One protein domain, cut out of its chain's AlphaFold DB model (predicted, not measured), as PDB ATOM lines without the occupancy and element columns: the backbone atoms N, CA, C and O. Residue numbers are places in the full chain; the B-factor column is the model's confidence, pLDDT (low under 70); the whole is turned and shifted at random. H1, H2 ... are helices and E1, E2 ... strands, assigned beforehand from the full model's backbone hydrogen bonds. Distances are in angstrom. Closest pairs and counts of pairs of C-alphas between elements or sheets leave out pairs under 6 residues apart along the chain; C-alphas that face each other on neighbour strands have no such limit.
ATOM      1  N   ILE A   8    -270.245-214.175-225.522       91.75
ATOM      2  CA  ILE A   8    -269.632-213.390-224.453       91.75
ATOM      3  C   ILE A   8    -269.776-214.197-223.171       91.75
ATOM      4  O   ILE A   8    -270.891-214.510-222.754       91.75
ATOM      5  N   LEU A   9    -268.649-214.544-222.556       82.88
ATOM      6  CA  LEU A   9    -268.609-215.237-221.271       82.88
ATOM      7  C   LEU A   9    -268.053-214.273-220.221       82.88
ATOM      8  O   LEU A   9    -266.836-214.219-220.047       82.88
ATOM      9  N   PRO A  10    -268.912-213.491-219.542       80.00
ATOM     10  CA  PRO A  10    -268.465-212.640-218.454       80.00
ATOM     11  C   PRO A  10    -268.129-213.531-217.255       80.00
ATOM     12  O   PRO A  10    -269.015-214.036-216.564       80.00
ATOM     13  N   GLN A  11    -266.840-213.781-217.052       78.56
ATOM     14  CA  GLN A  11    -266.325-214.614-215.969       78.56
ATOM     15  C   GLN A  11    -265.518-213.758-215.001       78.56
ATOM     16  O   GLN A  11    -264.733-212.906-215.414       78.56
ATOM     17  N   ASN A  12    -265.683-214.024-213.707       79.56
ATOM     18  CA  ASN A  12    -264.753-213.503-212.716       79.56
ATOM     19  C   ASN A  12    -263.422-214.275-212.798       79.56
ATOM     20  O   ASN A  12    -263.405-215.460-213.125       79.56
ATOM     21  N   GLY A  13    -262.316-213.624-212.449       80.06
ATOM     22  CA  GLY A  13    -260.961-214.165-212.540       80.06
ATOM     23  C   GLY A  13    -260.401-214.164-213.962       80.06
ATOM     24  O   GLY A  13    -260.789-213.354-214.804       80.06
ATOM     25  N   LEU A  14    -259.445-215.064-214.216       83.81
ATOM     26  CA  LEU A  14    -258.921-215.298-215.560       83.81
ATOM     27  C   LEU A  14    -259.881-216.202-216.333       83.81
ATOM     28  O   LEU A  14    -260.297-217.250-215.847       83.81
ATOM     29  N   SER A  15    -260.203-215.814-217.562       87.94
ATOM     30  CA  SER A  15    -260.989-216.657-218.463       87.94
ATOM     31  C   SER A  15    -260.135-217.779-219.060       87.94
ATOM     32  O   SER A  15    -258.934-217.612-219.256       87.94
ATOM     33  N   TYR A  16    -260.746-218.905-219.442       89.50
ATOM     34  CA  TYR A  16    -260.011-220.041-220.029       89.50
ATOM     35  C   TYR A  16    -259.237-219.680-221.312       89.50
ATOM     36  O   TYR A  16    -258.241-220.319-221.634       89.50
ATOM     37  N   TRP A  17    -259.691-218.653-222.038       90.44
ATOM     38  CA  TRP A  17    -259.076-218.144-223.261       90.44
ATOM     39  C   TRP A  17    -257.961-217.117-223.008       90.44
ATOM     40  O   TRP A  17    -257.460-216.523-223.959       90.44
ATOM     41  N   TYR A  18    -257.569-216.854-221.756       89.50
ATOM     42  CA  TYR A  18    -256.703-215.721-221.408       89.50
ATOM     43  C   TYR A  18    -255.406-215.667-222.229       89.50
ATOM     44  O   TYR A  18    -255.060-214.603-222.735       89.50
ATOM     45  N   PHE A  19    -254.738-216.798-222.455       89.38
ATOM     46  CA  PHE A  19    -253.516-216.846-223.266       89.38
ATOM     47  C   PHE A  19    -253.751-217.097-224.762       89.38
ATOM     48  O   PHE A  19    -252.805-217.198-225.541       89.38
ATOM     49  N   GLU A  20    -255.000-217.192-225.201       91.19
ATOM     50  CA  GLU A  20    -255.321-217.438-226.599       91.19
ATOM     51  C   GLU A  20    -255.165-216.180-227.452       91.19
ATOM     52  O   GLU A  20    -255.438-215.061-227.014       91.19
ATOM     53  N   LYS A  21    -254.746-216.388-228.706       90.62
ATOM     54  CA  LYS A  21    -254.640-215.364-229.764       90.62
ATOM     55  C   LYS A  21    -253.744-214.148-229.458       90.62
ATOM     56  O   LYS A  21    -253.757-213.179-230.210       90.62
ATOM     57  N   LEU A  22    -252.902-214.232-228.433       83.88
ATOM     58  CA  LEU A  22    -251.874-213.237-228.131       83.88
ATOM     59  C   LEU A  22    -250.514-213.598-228.731       83.88
ATOM     60  O   LEU A  22    -250.173-214.768-228.882       83.88
ATOM     61  N   GLY A  23    -249.690-212.585-228.995       84.88
ATOM     62  CA  GLY A  23    -248.254-212.759-229.219       84.88
ATOM     63  C   GLY A  23    -247.488-212.840-227.897       84.88
ATOM     64  O   GLY A  23    -246.767-211.905-227.569       84.88
ATOM     65  N   SER A  24    -247.667-213.911-227.116       84.62
ATOM     66  CA  SER A  24    -246.967-214.114-225.836       84.62
ATOM     67  C   SER A  24    -246.273-215.484-225.761       84.62
ATOM     68  O   SER A  24    -246.657-216.396-226.497       84.62
ATOM     69  N   PRO A  25    -245.289-215.672-224.855       87.75
ATOM     70  CA  PRO A  25    -244.636-216.972-224.645       87.75
ATOM     71  C   PRO A  25    -245.593-218.089-224.216       87.75
ATOM     72  O   PRO A  25    -245.317-219.263-224.430       87.75
ATOM     73  N   LEU A  26    -246.729-217.723-223.623       86.31
ATOM     74  CA  LEU A  26    -247.738-218.654-223.125       86.31
ATOM     75  C   LEU A  26    -248.894-218.850-224.096       86.31
ATOM     76  O   LEU A  26    -249.923-219.395-223.708       86.31
ATOM     77  N   ARG A  27    -248.768-218.379-225.339       88.69
ATOM     78  CA  ARG A  27    -249.837-218.495-226.325       88.69
ATOM     79  C   ARG A  27    -250.319-219.945-226.442       88.69
ATOM     80  O   ARG A  27    -249.534-220.837-226.749       88.69
ATOM     81  N   GLY A  28    -251.621-220.156-226.249       86.12
ATOM     82  CA  GLY A  28    -252.253-221.483-226.318       86.12
ATOM     83  C   GLY A  28    -252.062-222.355-225.068       86.12
ATOM     84  O   GLY A  28    -252.536-223.493-225.030       86.12
ATOM     85  N   SER A  29    -251.387-221.847-224.032       88.38
ATOM     86  CA  SER A  29    -251.327-222.504-222.729       88.38
ATOM     87  C   SER A  29    -252.705-222.530-222.079       88.38
ATOM     88  O   SER A  29    -253.466-221.562-222.126       88.38
ATOM     89  N   ARG A  30    -253.012-223.649-221.422       86.56
ATOM     90  CA  ARG A  30    -254.273-223.850-220.705       86.56
ATOM     91  C   ARG A  30    -254.103-223.524-219.227       86.56
ATOM     92  O   ARG A  30    -253.123-223.935-218.616       86.56
ATOM     93  N   LEU A  31    -255.101-222.855-218.660       86.44
ATOM     94  CA  LEU A  31    -255.233-222.658-217.218       86.44
ATOM     95  C   LEU A  31    -255.917-223.889-216.617       86.44
ATOM     96  O   LEU A  31    -257.136-224.038-216.738       86.44
ATOM     97  N   ALA A  32    -255.150-224.787-215.995       85.44
ATOM     98  CA  ALA A  32    -255.695-226.020-215.416       85.44
ATOM     99  C   ALA A  32    -256.703-225.732-214.291       85.44
ATOM    100  O   ALA A  32    -257.662-226.479-214.113       85.44
ATOM    101  N   SER A  33    -256.523-224.610-213.590       83.06
ATOM    102  CA  SER A  33    -257.428-224.096-212.559       83.06
ATOM    103  C   SER A  33    -258.838-223.757-213.078       83.06
ATOM    104  O   SER A  33    -259.802-223.826-212.317       83.06
ATOM    105  N   VAL A  34    -258.973-223.420-214.366       82.62
ATOM    106  CA  VAL A  34    -260.240-222.997-214.997       82.62
ATOM    107  C   VAL A  34    -260.790-224.063-215.950       82.62
ATOM    108  O   VAL A  34    -262.000-224.261-216.035       82.62
ATOM    109  N   ALA A  35    -259.910-224.743-216.690       83.00
ATOM    110  CA  ALA A  35    -260.262-225.700-217.739       83.00
ATOM    111  C   ALA A  35    -259.297-226.908-217.744       83.00
ATOM    112  O   ALA A  35    -258.497-227.052-218.677       83.00
ATOM    113  N   PRO A  36    -259.356-227.793-216.731       82.06
ATOM    114  CA  PRO A  36    -258.361-228.851-216.525       82.06
ATOM    115  C   PRO A  36    -258.293-229.875-217.669       82.06
ATOM    116  O   PRO A  36    -257.222-230.372-218.007       82.06
ATOM    117  N   ASP A  37    -259.422-230.173-218.308       85.94
ATOM    118  CA  ASP A  37    -259.558-231.195-219.354       85.94
ATOM    119  C   ASP A  37    -259.639-230.611-220.782       85.94
ATOM    120  O   ASP A  37    -259.715-231.342-221.778       85.94
ATOM    121  N   GLY A  38    -259.598-229.279-220.906       82.62
ATOM    122  CA  GLY A  38    -259.769-228.565-222.171       82.62
ATOM    123  C   GLY A  38    -261.187-228.630-222.752       82.62
ATOM    124  O   GLY A  38    -261.369-228.281-223.920       82.62
ATOM    125  N   THR A  39    -262.192-229.056-221.980       89.38
ATOM    126  CA  THR A  39    -263.584-229.139-222.448       89.38
ATOM    127  C   THR A  39    -264.109-227.775-222.896       89.38
ATOM    128  O   THR A  39    -264.761-227.695-223.937       89.38
ATOM    129  N   LEU A  40    -263.757-226.684-222.201       89.12
ATOM    130  CA  LEU A  40    -264.174-225.327-222.583       89.12
ATOM    131  C   LEU A  40    -263.647-224.923-223.967       89.12
ATOM    132  O   LEU A  40    -264.433-224.501-224.810       89.12
ATOM    133  N   THR A  41    -262.361-225.142-224.245       86.19
ATOM    134  CA  THR A  41    -261.753-224.835-225.552       86.19
ATOM    135  C   THR A  41    -262.347-225.676-226.685       86.19
ATOM    136  O   THR A  41    -262.484-225.194-227.806       86.19
ATOM    137  N   LYS A  42    -262.733-226.931-226.410       87.62
ATOM    138  CA  LYS A  42    -263.401-227.808-227.391       87.62
ATOM    139  C   LYS A  42    -264.857-227.407-227.645       87.62
ATOM    140  O   LYS A  42    -265.350-227.569-228.756       87.62
ATOM    141  N   THR A  43    -265.541-226.925-226.612       90.12
ATOM    142  CA  THR A  43    -266.978-226.607-226.656       90.12
ATOM    143  C   THR A  43    -267.234-225.231-227.259       90.12
ATOM    144  O   THR A  43    -268.222-225.040-227.966       90.12
ATOM    145  N   PHE A  44    -266.341-224.275-227.000       90.38
ATOM    146  CA  PHE A  44    -266.478-222.886-227.415       90.38
ATOM    147  C   PHE A  44    -265.359-222.514-228.396       90.38
ATOM    148  O   PHE A  44    -264.240-222.222-227.969       90.38
ATOM    149  N   PRO A  45    -265.633-222.511-229.715       89.44
ATOM    150  CA  PRO A  45    -264.641-222.139-230.715       89.44
ATOM    151  C   PRO A  45    -264.123-220.720-230.469       89.44
ATOM    152  O   PRO A  45    -264.910-219.776-230.423       89.44
ATOM    153  N   LEU A  46    -262.802-220.553-230.372       91.44
ATOM    154  CA  LEU A  46    -262.162-219.269-230.042       91.44
ATOM    155  C   LEU A  46    -262.493-218.136-231.024       91.44
ATOM    156  O   LEU A  46    -262.342-216.964-230.689       91.44
ATOM    157  N   ASP A  47    -262.913-218.455-232.247       91.94
ATOM    158  CA  ASP A  47    -263.366-217.466-233.229       91.94
ATOM    159  C   ASP A  47    -264.753-216.912-232.917       91.94
ATOM    160  O   ASP A  47    -265.019-215.760-233.240       91.94
ATOM    161  N   ALA A  48    -265.613-217.673-232.240       92.88
ATOM    162  CA  ALA A  48    -266.926-217.208-231.800       92.88
ATOM    163  C   ALA A  48    -266.861-216.428-230.475       92.88
ATOM    164  O   ALA A  48    -267.809-215.729-230.128       92.88
ATOM    165  N   VAL A  49    -265.767-216.546-229.722       94.31
ATOM    166  CA  VAL A  49    -265.634-215.945-228.392       94.31
ATOM    167  C   VAL A  49    -265.259-214.468-228.491       94.31
ATOM    168  O   VAL A  49    -264.309-214.099-229.177       94.31
ATOM    169  N   ILE A  50    -265.988-213.647-227.741       94.88
ATOM    170  CA  ILE A  50    -265.701-212.244-227.458       94.88
ATOM    171  C   ILE A  50    -265.402-212.141-225.966       94.88
ATOM    172  O   ILE A  50    -266.183-212.612-225.132       94.88
ATOM    173  N   GLY A  51    -264.261-211.552-225.619       93.06
ATOM    174  CA  GLY A  51    -263.948-211.307-224.217       93.06
ATOM    175  C   GLY A  51    -264.888-210.244-223.660       93.06
ATOM    176  O   GLY A  51    -265.227-209.293-224.364       93.06
ATOM    177  N   GLY A  52    -265.331-210.426-222.417       91.81
ATOM    178  CA  GLY A  52    -266.306-209.552-221.782       91.81
ATOM    179  C   GLY A  52    -266.003-209.335-220.306       91.81
ATOM    180  O   GLY A  52    -265.840-210.305-219.569       91.81
ATOM    181  N   VAL A  53    -265.970-208.077-219.872       88.75
ATOM    182  CA  VAL A  53    -265.806-207.685-218.466       88.75
ATOM    183  C   VAL A  53    -267.015-206.865-218.051       88.75
ATOM    184  O   VAL A  53    -267.338-205.855-218.670       88.75
ATOM    185  N   VAL A  54    -267.712-207.299-217.004       88.38
ATOM    186  CA  VAL A  54    -268.930-206.631-216.533       88.38
ATOM    187  C   VAL A  54    -268.614-205.866-215.261       88.38
ATOM    188  O   VAL A  54    -268.439-206.451-214.195       88.38
ATOM    189  N   ASN A  55    -268.593-204.542-215.361       87.12
ATOM    190  CA  ASN A  55    -268.558-203.666-214.204       87.12
ATOM    191  C   ASN A  55    -269.990-203.266-213.841       87.12
ATOM    192  O   ASN A  55    -270.413-202.149-214.119       87.12
ATOM    193  N   LYS A  56    -270.756-204.203-213.277       86.56
ATOM    194  CA  LYS A  56    -272.086-203.940-212.714       86.56
ATOM    195  C   LYS A  56    -272.344-204.871-211.535       86.56
ATOM    196  O   LYS A  56    -272.569-206.065-211.740       86.56
ATOM    197  N   PRO A  57    -272.368-204.363-210.296       85.12
ATOM    198  CA  PRO A  57    -272.721-205.195-209.160       85.12
ATOM    199  C   PRO A  57    -274.196-205.600-209.221       85.12
ATOM    200  O   PRO A  57    -275.101-204.765-209.284       85.12
ATOM    201  N   ALA A  58    -274.427-206.903-209.149       87.88
ATOM    202  CA  ALA A  58    -275.748-207.505-209.122       87.88
ATOM    203  C   ALA A  58    -275.827-208.501-207.962       87.88
ATOM    204  O   ALA A  58    -274.871-209.223-207.687       87.88
ATOM    205  N   ASN A  59    -276.967-208.540-207.276       89.50
ATOM    206  CA  ASN A  59    -277.244-209.512-206.224       89.50
ATOM    207  C   ASN A  59    -278.489-210.313-206.595       89.50
ATOM    208  O   ASN A  59    -279.534-209.723-206.868       89.50
ATOM    209  N   LEU A  60    -278.398-211.640-206.556       92.44
ATOM    210  CA  LEU A  60    -279.577-212.497-206.603       92.44
ATOM    211  C   LEU A  60    -280.277-212.414-205.243       92.44
ATOM    212  O   LEU A  60    -279.679-212.748-204.224       92.44
ATOM    213  N   VAL A  61    -281.511-211.920-205.226       95.25
ATOM    214  CA  VAL A  61    -282.303-211.786-203.994       95.25
ATOM    215  C   VAL A  61    -283.026-213.099-203.697       95.25
ATOM    216  O   VAL A  61    -283.035-213.562-202.563       95.25
ATOM    217  N   GLU A  62    -283.589-213.709-204.736       94.75
ATOM    218  CA  GLU A  62    -284.226-215.030-204.762       94.75
ATOM    219  C   GLU A  62    -284.254-215.513-206.228       94.75
ATOM    220  O   GLU A  62    -283.964-214.711-207.128       94.75
ATOM    221  N   PRO A  63    -284.573-216.787-206.520       96.19
ATOM    222  CA  PRO A  63    -284.625-217.287-207.893       96.19
ATOM    223  C   PRO A  63    -285.488-216.402-208.807       96.19
ATOM    224  O   PRO A  63    -286.650-216.139-208.521       96.19
ATOM    225  N   GLY A  64    -284.902-215.922-209.907       95.31
ATOM    226  CA  GLY A  64    -285.578-215.041-210.867       95.31
ATOM    227  C   GLY A  64    -285.616-213.550-210.498       95.31
ATOM    228  O   GLY A  64    -286.017-212.748-211.337       95.31
ATOM    229  N   ARG A  65    -285.156-213.140-209.303       96.06
ATOM    230  CA  ARG A  65    -285.128-211.727-208.881       96.06
ATOM    231  C   ARG A  65    -283.706-211.245-208.603       96.06
ATOM    232  O   ARG A  65    -283.078-211.620-207.611       96.06
ATOM    233  N   VAL A  66    -283.219-210.350-209.459       93.62
ATOM    234  CA  VAL A  66    -281.886-209.740-209.357       93.62
ATOM    235  C   VAL A  66    -282.017-208.266-208.989       93.62
ATOM    236  O   VAL A  66    -282.753-207.521-209.628       93.62
ATOM    237  N   ARG A  67    -281.273-207.827-207.971       92.12
ATOM    238  CA  ARG A  67    -281.113-206.414-207.618       92.12
ATOM    239  C   ARG A  67    -279.795-205.894-208.174       92.12
ATOM    240  O   ARG A  67    -278.725-206.333-207.747       92.12
ATOM    241  N   LEU A  68    -279.887-204.922-209.068       89.56
ATOM    242  CA  LEU A  68    -278.756-204.156-209.574       89.56
ATOM    243  C   LEU A  68    -278.433-203.032-208.584       89.56
ATOM    244  O   LEU A  68    -279.333-202.302-208.183       89.56
ATOM    245  N   ALA A  69    -277.180-202.923-208.146       86.69
ATOM    246  CA  ALA A  69    -276.759-201.792-207.318       86.69
ATOM    247  C   ALA A  69    -276.264-200.663-208.220       86.69
ATOM    248  O   ALA A  69    -275.489-200.926-209.140       86.69
ATOM    249  N   ASP A  70    -276.686-199.430-207.960       81.19
ATOM    250  CA  ASP A  70    -276.231-198.269-208.726       81.19
ATOM    251  C   ASP A  70    -274.816-197.873-208.305       81.19
ATOM    252  O   ASP A  70    -274.492-197.807-207.111       81.19
ATOM    253  N   GLN A  71    -273.945-197.665-209.291       77.81
ATOM    254  CA  GLN A  71    -272.564-197.246-209.085       77.81
ATOM    255  C   GLN A  71    -272.123-196.349-210.254       77.81
ATOM    256  O   GLN A  71    -272.518-196.579-211.399       77.81
ATOM    257  N   PRO A  72    -271.250-195.359-210.018       79.88
ATOM    258  CA  PRO A  72    -270.575-194.669-211.108       79.88
ATOM    259  C   PRO A  72    -269.730-195.638-211.946       79.88
ATOM    260  O   PRO A  72    -268.996-196.469-211.407       79.88
ATOM    261  N   GLY A  73    -269.785-195.482-213.269       82.25
ATOM    262  CA  GLY A  73    -268.953-196.252-214.197       82.25
ATOM    263  C   GLY A  73    -269.482-197.645-214.536       82.25
ATOM    264  O   GLY A  73    -268.699-198.454-215.050       82.25
ATOM    265  N   ASP A  74    -270.765-197.912-214.271       86.69
ATOM    266  CA  ASP A  74    -271.462-199.111-214.734       86.69
ATOM    267  C   ASP A  74    -271.293-199.273-216.248       86.69
ATOM    268  O   ASP A  74    -271.631-198.366-217.009       86.69
ATOM    269  N   ARG A  75    -270.729-200.406-216.681       89.38
ATOM    270  CA  ARG A  75    -270.536-200.733-218.102       89.38
ATOM    271  C   ARG A  75    -270.178-202.193-218.318       89.38
ATOM    272  O   ARG A  75    -269.648-202.859-217.430       89.38
ATOM    273  N   ILE A  76    -270.414-202.651-219.538       91.94
ATOM    274  CA  ILE A  76    -269.885-203.904-220.064       91.94
ATOM    275  C   ILE A  76    -268.760-203.541-221.026       91.94
ATOM    276  O   ILE A  76    -268.952-202.754-221.946       91.94
ATOM    277  N   GLU A  77    -267.580-204.097-220.824       92.56
ATOM    278  CA  GLU A  77    -266.483-203.975-221.773       92.56
ATOM    279  C   GLU A  77    -266.404-205.234-222.620       92.56
ATOM    280  O   GLU A  77    -266.495-206.336-222.082       92.56
ATOM    281  N   ILE A  78    -266.248-205.079-223.933       95.00
ATOM    282  CA  ILE A  78    -266.119-206.190-224.878       95.00
ATOM    283  C   ILE A  78    -264.927-205.985-225.812       95.00
ATOM    284  O   ILE A  78    -264.610-204.854-226.180       95.00
ATOM    285  N   GLY A  79    -264.298-207.074-226.245       94.88
ATOM    286  CA  GLY A  79    -263.171-207.008-227.175       94.88
ATOM    287  C   GLY A  79    -262.847-208.338-227.847       94.88
ATOM    288  O   GLY A  79    -263.292-209.407-227.418       94.88
ATOM    289  N   GLU A  80    -262.059-208.276-228.918       94.94
ATOM    290  CA  GLU A  80    -261.499-209.476-229.533       94.94
ATOM    291  C   GLU A  80    -260.368-210.042-228.680       94.94
ATOM    292  O   GLU A  80    -259.577-209.313-228.081       94.94
ATOM    293  N   LEU A  81    -260.223-211.364-228.698       93.12
ATOM    294  CA  LEU A  81    -259.141-212.032-227.975       93.12
ATOM    295  C   LEU A  81    -257.748-211.696-228.534       93.12
ATOM    296  O   LEU A  81    -256.762-211.833-227.810       93.12
ATOM    297  N   ASP A  82    -257.681-211.276-229.800       92.94
ATOM    298  CA  ASP A  82    -256.470-210.834-230.502       92.94
ATOM    299  C   ASP A  82    -256.272-209.307-230.479       92.94
ATOM    300  O   ASP A  82    -255.426-208.792-231.208       92.94
ATOM    301  N   ASN A  83    -257.040-208.594-229.647       92.75
ATOM    302  CA  ASN A  83    -256.988-207.144-229.458       92.75
ATOM    303  C   ASN A  83    -257.367-206.309-230.697       92.75
ATOM    304  O   ASN A  83    -257.145-205.102-230.717       92.75
ATOM    305  N   ARG A  84    -257.957-206.891-231.747       94.44
ATOM    306  CA  ARG A  84    -258.464-206.093-232.874       94.44
ATOM    307  C   ARG A  84    -259.832-205.492-232.561       94.44
ATOM    308  O   ARG A  84    -260.670-206.110-231.915       94.44
ATOM    309  N   VAL A  85    -260.105-204.313-233.114       95.62
ATOM    310  CA  VAL A  85    -261.464-203.759-233.175       95.62
ATOM    311  C   VAL A  85    -262.095-204.176-234.500       95.62
ATOM    312  O   VAL A  85    -261.563-203.886-235.570       95.62
ATOM    313  N   THR A  86    -263.220-204.885-234.440       95.81
ATOM    314  CA  THR A  86    -263.874-205.493-235.607       95.81
ATOM    315  C   THR A  86    -265.308-204.980-235.780       95.81
ATOM    316  O   THR A  86    -265.944-204.568-234.805       95.81
ATOM    317  N   PRO A  87    -265.886-205.048-236.997       95.81
ATOM    318  CA  PRO A  87    -267.276-204.648-237.228       95.81
ATOM    319  C   PRO A  87    -268.294-205.405-236.362       95.81
ATOM    320  O   PRO A  87    -269.308-204.836-235.956       95.81
ATOM    321  N   ARG A  88    -268.020-206.673-236.019       95.44
ATOM    322  CA  ARG A  88    -268.919-207.454-235.159       95.44
ATOM    323  C   ARG A  88    -268.979-206.926-233.728       95.44
ATOM    324  O   ARG A  88    -270.044-206.984-233.128       95.44
ATOM    325  N   LEU A  89    -267.894-206.353-233.197       96.19
ATOM    326  CA  LEU A  89    -267.918-205.715-231.877       96.19
ATOM    327  C   LEU A  89    -268.874-204.518-231.855       96.19
ATOM    328  O   LEU A  89    -269.618-204.351-230.891       96.19
ATOM    329  N   ALA A  90    -268.920-203.733-232.935       96.38
ATOM    330  CA  ALA A  90    -269.868-202.628-233.067       96.38
ATOM    331  C   ALA A  90    -271.324-203.123-233.146       96.38
ATOM    332  O   ALA A  90    -272.197-202.569-232.476       96.38
ATOM    333  N   ALA A  91    -271.581-204.195-233.901       95.69
ATOM    334  CA  ALA A  91    -272.909-204.807-233.983       95.69
ATOM    335  C   ALA A  91    -273.380-205.348-232.620       95.69
ATOM    336  O   ALA A  91    -274.512-205.102-232.205       95.69
ATOM    337  N   ILE A  92    -272.491-206.029-231.891       95.50
ATOM    338  CA  ILE A  92    -272.751-206.540-230.541       95.50
ATOM    339  C   ILE A  92    -273.026-205.391-229.567       95.50
ATOM    340  O   ILE A  92    -274.026-205.431-228.851       95.50
ATOM    341  N   LYS A  93    -272.180-204.350-229.565       96.50
ATOM    342  CA  LYS A  93    -272.379-203.135-228.762       96.50
ATOM    343  C   LYS A  93    -273.758-202.536-229.013       96.50
ATOM    344  O   LYS A  93    -274.500-202.335-228.059       96.50
ATOM    345  N   SER A  94    -274.129-202.327-230.276       96.75
ATOM    346  CA  SER A  94    -275.434-201.769-230.636       96.75
ATOM    347  C   SER A  94    -276.597-202.637-230.146       96.75
ATOM    348  O   SER A  94    -277.566-202.104-229.601       96.75
ATOM    349  N   GLY A  95    -276.495-203.961-230.287       95.69
ATOM    350  CA  GLY A  95    -277.521-204.882-229.804       95.69
ATOM    351  C   GLY A  95    -277.690-204.823-228.285       95.69
ATOM    352  O   GLY A  95    -278.816-204.734-227.805       95.69
ATOM    353  N   ILE A  96    -276.595-204.795-227.523       94.81
ATOM    354  CA  ILE A  96    -276.653-204.711-226.057       94.81
ATOM    355  C   ILE A  96    -277.144-203.324-225.606       94.81
ATOM    356  O   ILE A  96    -278.020-203.236-224.747       94.81
ATOM    357  N   GLU A  97    -276.661-202.240-226.210       96.38
ATOM    358  CA  GLU A  97    -277.047-200.872-225.830       96.38
ATOM    359  C   GLU A  97    -278.521-200.563-226.076       96.38
ATOM    360  O   GLU A  97    -279.118-199.812-225.305       96.38
ATOM    361  N   SER A  98    -279.146-201.201-227.071       96.94
ATOM    362  CA  SER A  98    -280.598-201.105-227.287       96.94
ATOM    363  C   SER A  98    -281.434-201.577-226.088       96.94
ATOM    364  O   SER A  98    -282.597-201.200-225.964       96.94
ATOM    365  N   SER A  99    -280.836-202.349-225.173       93.38
ATOM    366  CA  SER A  99    -281.461-202.798-223.924       93.38
ATOM    367  C   SER A  99    -281.120-201.926-222.703       93.38
ATOM    368  O   SER A  99    -281.459-202.284-221.578       93.38
ATOM    369  N   GLY A 100    -280.466-200.776-222.910       91.69
ATOM    370  CA  GLY A 100    -280.132-199.810-221.857       91.69
ATOM    371  C   GLY A 100    -278.830-200.104-221.104       91.69
ATOM    372  O   GLY A 100    -278.542-199.451-220.103       91.69
ATOM    373  N   TRP A 101    -278.032-201.066-221.574       91.38
ATOM    374  CA  TRP A 101    -276.749-201.415-220.969       91.38
ATOM    375  C   TRP A 101    -275.600-200.672-221.648       91.38
ATOM    376  O   TRP A 101    -275.360-200.920-222.826       91.38
ATOM    377  N   PRO A 102    -274.853-199.807-220.942       92.94
ATOM    378  CA  PRO A 102    -273.703-199.124-221.525       92.94
ATOM    379  C   PRO A 102    -272.597-200.123-221.882       92.94
ATOM    380  O   PRO A 102    -272.181-200.924-221.038       92.94
ATOM    381  N   VAL A 103    -272.097-200.056-223.120       95.31
ATOM    382  CA  VAL A 103    -271.041-200.955-223.609       95.31
ATOM    383  C   VAL A 103    -269.837-200.181-224.126       95.31
ATOM    384  O   VAL A 103    -269.971-199.249-224.915       95.31
ATOM    385  N   HIS A 104    -268.637-200.610-223.752       95.19
ATOM    386  CA  HIS A 104    -267.384-200.098-224.294       95.19
ATOM    387  C   HIS A 104    -266.680-201.191-225.103       95.19
ATOM    388  O   HIS A 104    -266.497-202.307-224.628       95.19
ATOM    389  N   VAL A 105    -266.290-200.869-226.335       96.06
ATOM    390  CA  VAL A 105    -265.397-201.712-227.135       96.06
ATOM    391  C   VAL A 105    -263.950-201.381-226.781       96.06
ATOM    392  O   VAL A 105    -263.592-200.210-226.766       96.06
ATOM    393  N   THR A 106    -263.129-202.397-226.529       93.12
ATOM    394  CA  THR A 106    -261.721-202.238-226.151       93.12
ATOM    395  C   THR A 106    -260.814-203.187-226.937       93.12
ATOM    396  O   THR A 106    -261.201-204.311-227.263       93.12
ATOM    397  N   ASP A 107    -259.595-202.737-227.223       92.75
ATOM    398  CA  ASP A 107    -258.463-203.550-227.684       92.75
ATOM    399  C   ASP A 107    -257.579-204.033-226.513       92.75
ATOM    400  O   ASP A 107    -256.644-204.806-226.697       92.75
ATOM    401  N   GLY A 108    -257.897-203.620-225.283       88.12
ATOM    402  CA  GLY A 108    -257.109-203.850-224.075       88.12
ATOM    403  C   GLY A 108    -257.804-204.730-223.037       88.12
ATOM    404  O   GLY A 108    -257.733-204.433-221.846       88.12
ATOM    405  N   LEU A 109    -258.465-205.824-223.437       85.44
ATOM    406  CA  LEU A 109    -259.218-206.704-222.513       85.44
ATOM    407  C   LEU A 109    -258.414-207.222-221.310       85.44
ATOM    408  O   LEU A 109    -258.983-207.597-220.288       85.44
ATOM    409  N   ARG A 110    -257.089-207.289-221.448       83.00
ATOM    410  CA  ARG A 110    -256.167-207.832-220.443       83.00
ATOM    411  C   ARG A 110    -255.392-206.750-219.701       83.00
ATOM    412  O   ARG A 110    -254.448-207.077-218.987       83.00
ATOM    413  N   ASP A 111    -255.783-205.487-219.860       78.56
ATOM    414  CA  ASP A 111    -255.269-204.404-219.030       78.56
ATOM    415  C   ASP A 111    -255.444-204.787-217.542       78.56
ATOM    416  O   ASP A 111    -256.516-205.276-217.154       78.56
ATOM    417  N   PRO A 112    -254.416-204.604-216.693       59.34
ATOM    418  CA  PRO A 112    -254.488-204.859-215.256       59.34
ATOM    419  C   PRO A 112    -255.741-204.304-214.567       59.34
ATOM    420  O   PRO A 112    -256.241-204.916-213.621       59.34
ATOM    421  N   HIS A 113    -256.286-203.172-215.022       60.44
ATOM    422  CA  HIS A 113    -257.549-202.644-214.509       60.44
ATOM    423  C   HIS A 113    -258.725-203.611-214.752       60.44
ATOM    424  O   HIS A 113    -259.497-203.899-213.834       60.44
ATOM    425  N   GLN A 114    -258.816-204.181-215.956       58.91
ATOM    426  CA  GLN A 114    -259.863-205.130-216.348       58.91
ATOM    427  C   GLN A 114    -259.692-206.493-215.688       58.91
ATOM    428  O   GLN A 114    -260.662-207.095-215.215       58.91
ATOM    429  N   ALA A 115    -258.443-206.947-215.573       59.94
ATOM    430  CA  ALA A 115    -258.113-208.161-214.841       59.94
ATOM    431  C   ALA A 115    -258.551-208.062-213.370       59.94
ATOM    432  O   ALA A 115    -259.072-209.027-212.824       59.94
ATOM    433  N   ARG A 116    -258.421-206.887-212.736       59.00
ATOM    434  CA  ARG A 116    -258.862-206.652-211.348       59.00
ATOM    435  C   ARG A 116    -260.378-206.632-211.180       59.00
ATOM    436  O   ARG A 116    -260.858-207.142-210.168       59.00
ATOM    437  N   ILE A 117    -261.112-206.048-212.130       59.25
ATOM    438  CA  ILE A 117    -262.586-206.066-212.124       59.25
ATOM    439  C   ILE A 117    -263.081-207.502-212.254       59.25
ATOM    440  O   ILE A 117    -263.892-207.941-211.443       59.25
ATOM    441  N   SER A 118    -262.523-208.251-213.205       57.09
ATOM    442  CA  SER A 118    -262.822-209.672-213.359       57.09
ATOM    443  C   SER A 118    -262.443-210.422-212.079       57.09
ATOM    444  O   SER A 118    -263.226-211.195-211.543       57.09
ATOM    445  N   ALA A 119    -261.262-210.170-211.513       51.22
ATOM    446  CA  ALA A 119    -260.766-210.918-210.365       51.22
ATOM    447  C   ALA A 119    -261.475-210.606-209.042       51.22
ATOM    448  O   ALA A 119    -261.523-211.489-208.194       51.22
ATOM    449  N   SER A 120    -262.020-209.406-208.815       50.47
ATOM    450  CA  SER A 120    -262.449-208.989-207.472       50.47
ATOM    451  C   SER A 120    -263.725-208.143-207.459       50.47
ATOM    452  O   SER A 120    -263.716-207.030-207.975       50.47
ATOM    453  N   ARG A 121    -264.784-208.651-206.787       52.34
ATOM    454  CA  ARG A 121    -265.732-207.899-205.906       52.34
ATOM    455  C   ARG A 121    -267.043-208.614-205.541       52.34
ATOM    456  O   ARG A 121    -267.887-208.015-204.876       52.34
ATOM    457  N   SER A 122    -267.221-209.900-205.842       44.12
ATOM    458  CA  SER A 122    -268.278-210.681-205.186       44.12
ATOM    459  C   SER A 122    -267.855-211.021-203.752       44.12
ATOM    460  O   SER A 122    -267.091-211.957-203.541       44.12
ATOM    461  N   ARG A 123    -268.386-210.311-202.745       43.09
ATOM    462  CA  ARG A 123    -268.278-210.709-201.320       43.09
ATOM    463  C   ARG A 123    -268.879-212.098-201.024       43.09
ATOM    464  O   ARG A 123    -268.761-212.576-199.904       43.09
ATOM    465  N   SER A 124    -269.520-212.730-202.007       41.00
ATOM    466  CA  SER A 124    -270.139-214.053-201.916       41.00
ATOM    467  C   SER A 124    -269.252-215.216-202.374       41.00
ATOM    468  O   SER A 124    -269.634-216.359-202.148       41.00
ATOM    469  N   CYS A 125    -268.098-214.973-203.010       35.78
ATOM    470  CA  CYS A 125    -267.209-216.048-203.462       35.78
ATOM    471  C   CYS A 125    -265.964-216.082-202.566       35.78
ATOM    472  O   CYS A 125    -265.263-215.078-202.448       35.78
ATOM    473  N   GLY A 126    -265.748-217.202-201.873       35.28
ATOM    474  CA  GLY A 126    -264.694-217.358-200.870       35.28
ATOM    475  C   GLY A 126    -263.288-217.085-201.416       35.28
ATOM    476  O   GLY A 126    -263.000-217.315-202.588       35.28
ATOM    477  N   ALA A 127    -262.405-216.612-200.535       39.53
ATOM    478  CA  ALA A 127    -261.040-216.166-200.829       39.53
ATOM    479  C   ALA A 127    -260.128-217.204-201.529       39.53
ATOM    480  O   ALA A 127    -259.089-216.832-202.066       39.53
ATOM    481  N   SER A 128    -260.514-218.482-201.581       39.81
ATOM    482  CA  SER A 128    -259.690-219.586-202.091       39.81
ATOM    483  C   SER A 128    -259.452-219.571-203.608       39.81
ATOM    484  O   SER A 128    -258.413-220.041-204.063       39.81
ATOM    485  N   GLY A 129    -260.370-219.017-204.409       38.16
ATOM    486  CA  GLY A 129    -260.225-218.990-205.874       38.16
ATOM    487  C   GLY A 129    -259.237-217.937-206.391       38.16
ATOM    488  O   GLY A 129    -258.658-218.099-207.463       38.16
ATOM    489  N   GLN A 130    -259.016-216.859-205.631       41.97
ATOM    490  CA  GLN A 130    -258.157-215.742-206.046       41.97
ATOM    491  C   GLN A 130    -256.663-216.027-205.843       41.97
ATOM    492  O   GLN A 130    -255.831-215.519-206.595       41.97
ATOM    493  N   GLU A 131    -256.323-216.860-204.860       42.00
ATOM    494  CA  GLU A 131    -254.938-217.205-204.528       42.00
ATOM    495  C   GLU A 131    -254.301-218.108-205.600       42.00
ATOM    496  O   GLU A 131    -253.162-217.871-206.007       42.00
ATOM    497  N   LEU A 132    -255.067-219.060-206.155       44.41
ATOM    498  CA  LEU A 132    -254.624-219.905-207.273       44.41
ATOM    499  C   LEU A 132    -254.351-219.094-208.547       44.41
ATOM    500  O   LEU A 132    -253.331-219.295-209.200       44.41
ATOM    501  N   VAL A 133    -255.232-218.147-208.877       46.62
ATOM    502  CA  VAL A 133    -255.083-217.290-210.064       46.62
ATOM    503  C   VAL A 133    -253.835-216.404-209.959       46.62
ATOM    504  O   VAL A 133    -253.091-216.248-210.928       46.62
ATOM    505  N   GLY A 134    -253.567-215.854-208.769       47.06
ATOM    506  CA  GLY A 134    -252.361-215.067-208.506       47.06
ATOM    507  C   GLY A 134    -251.066-215.887-208.558       47.06
ATOM    508  O   GLY A 134    -250.026-215.349-208.943       47.06
ATOM    509  N   LEU A 135    -251.114-217.173-208.199       50.59
ATOM    510  CA  LEU A 135    -249.970-218.082-208.280       50.59
ATOM    511  C   LEU A 135    -249.661-218.480-209.732       50.59
ATOM    512  O   LEU A 135    -248.497-218.443-210.129       50.59
ATOM    513  N   GLU A 136    -250.686-218.766-210.544       49.22
ATOM    514  CA  GLU A 136    -250.502-219.074-211.972       49.22
ATOM    515  C   GLU A 136    -249.986-217.857-212.761       49.22
ATOM    516  O   GLU A 136    -249.123-218.018-213.620       49.22
ATOM    517  N   MET A 137    -250.393-216.623-212.419       49.88
ATOM    518  CA  MET A 137    -249.816-215.408-213.026       49.88
ATOM    519  C   MET A 137    -248.328-215.204-212.700       49.88
ATOM    520  O   MET A 137    -247.596-214.690-213.541       49.88
ATOM    521  N   ARG A 138    -247.860-215.595-211.506       48.66
ATOM    522  CA  ARG A 138    -246.437-215.487-211.118       48.66
ATOM    523  C   ARG A 138    -245.547-216.530-211.783       48.66
ATOM    524  O   ARG A 138    -244.347-216.323-211.860       48.66
ATOM    525  N   GLN A 139    -246.116-217.650-212.216       41.44
ATOM    526  CA  GLN A 139    -245.412-218.654-213.021       41.44
ATOM    527  C   GLN A 139    -245.420-218.298-214.517       41.44
ATOM    528  O   GLN A 139    -244.704-218.916-215.301       41.44
ATOM    529  N   ALA A 140    -246.241-217.318-214.902       42.56
ATOM    530  CA  ALA A 140    -246.516-216.921-216.274       42.56
ATOM    531  C   ALA A 140    -245.799-215.628-216.729       42.56
ATOM    532  O   ALA A 140    -245.875-215.273-217.909       42.56
TER     533      ALA A 140
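This is residues 8 to 140 of the 141 residues of an uncharacterized protein of Betaproteobacteria bacterium RIFCSPLOWO2_12_FULL_62_58 (UniProt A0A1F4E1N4). A small three-stranded sheet, E1, E4 and E5, has H2 packed over one face, and the chain turns from the end of E1 into a separate hairpin, E2 and E3, at one extreme of the model. Much of the rest is loop, notably the long stretch of residues 8 to 38, with no named element, whose C-alphas lie 4 to 21 A from the mean of all C-alphas; H1 and H4 are not on the sheet. The printed 133 residues hold, in order, H1 E1 E2 E3 E4 H2 E5 H3 H4, mixed in class, with under half of the residues in named elements. The sheet, order E1, E4, E5, is mixed; the whole is compact, radius of gyration of the C-alphas 15.4 A, spans 39 by 39 by 27 A.

E1, residues 49 to 55, is antiparallel to E4, residues 75 to 79, with N 53 and O 77 2.9 A apart. E5, residues 103 to 105, is parallel to E4, with N 104 and O 76 2.8 A apart. H2, residues 87 to 97, is on the sheet at a height of 8.6 A, over E4 and E5 and along the strands; its C-alpha 93 is 5.8 A from C-alpha 103, their closest pair. E4, H2 and E5 form a strand-helix-strand unit, two parallel strands joined through a helix, with a right-handed crossover. E1 runs on into E2, residues 58 to 62, at 85 degrees; E2 and E3, residues 65 to 68, are an antiparallel hairpin, N 59 and O 67 2.9 A apart. H3, residues 112 to 119, only grazes the sheet, with C-alphas 53 and 118 closest at 6.2 A. H3 and H4, residues 128 to 139, are close but not clearly touching, C-alphas 119 and 130 closest at 7.0 A. H1, residues 39 to 43, touches no helix. Every O i to N i+4 pair is within hydrogen-bond range in H1, H2 and H3; H4 has 6 of 8.

H1 begins at C-alpha 39, (-263.584, -229.139, -222.448). E1 spans 19.0 A, H2 15.5 A and H4 18.0 A, ending at C-alpha 139, (-245.412, -218.654, -213.021).

The C-alphas farthest apart, of Pro 25 and Glu 62, are 44.3 A apart. The printed part has no cut, and no link between named elements is long. Mean pLDDT of the printed part is 80.6; residues 112 to 140 are under 70.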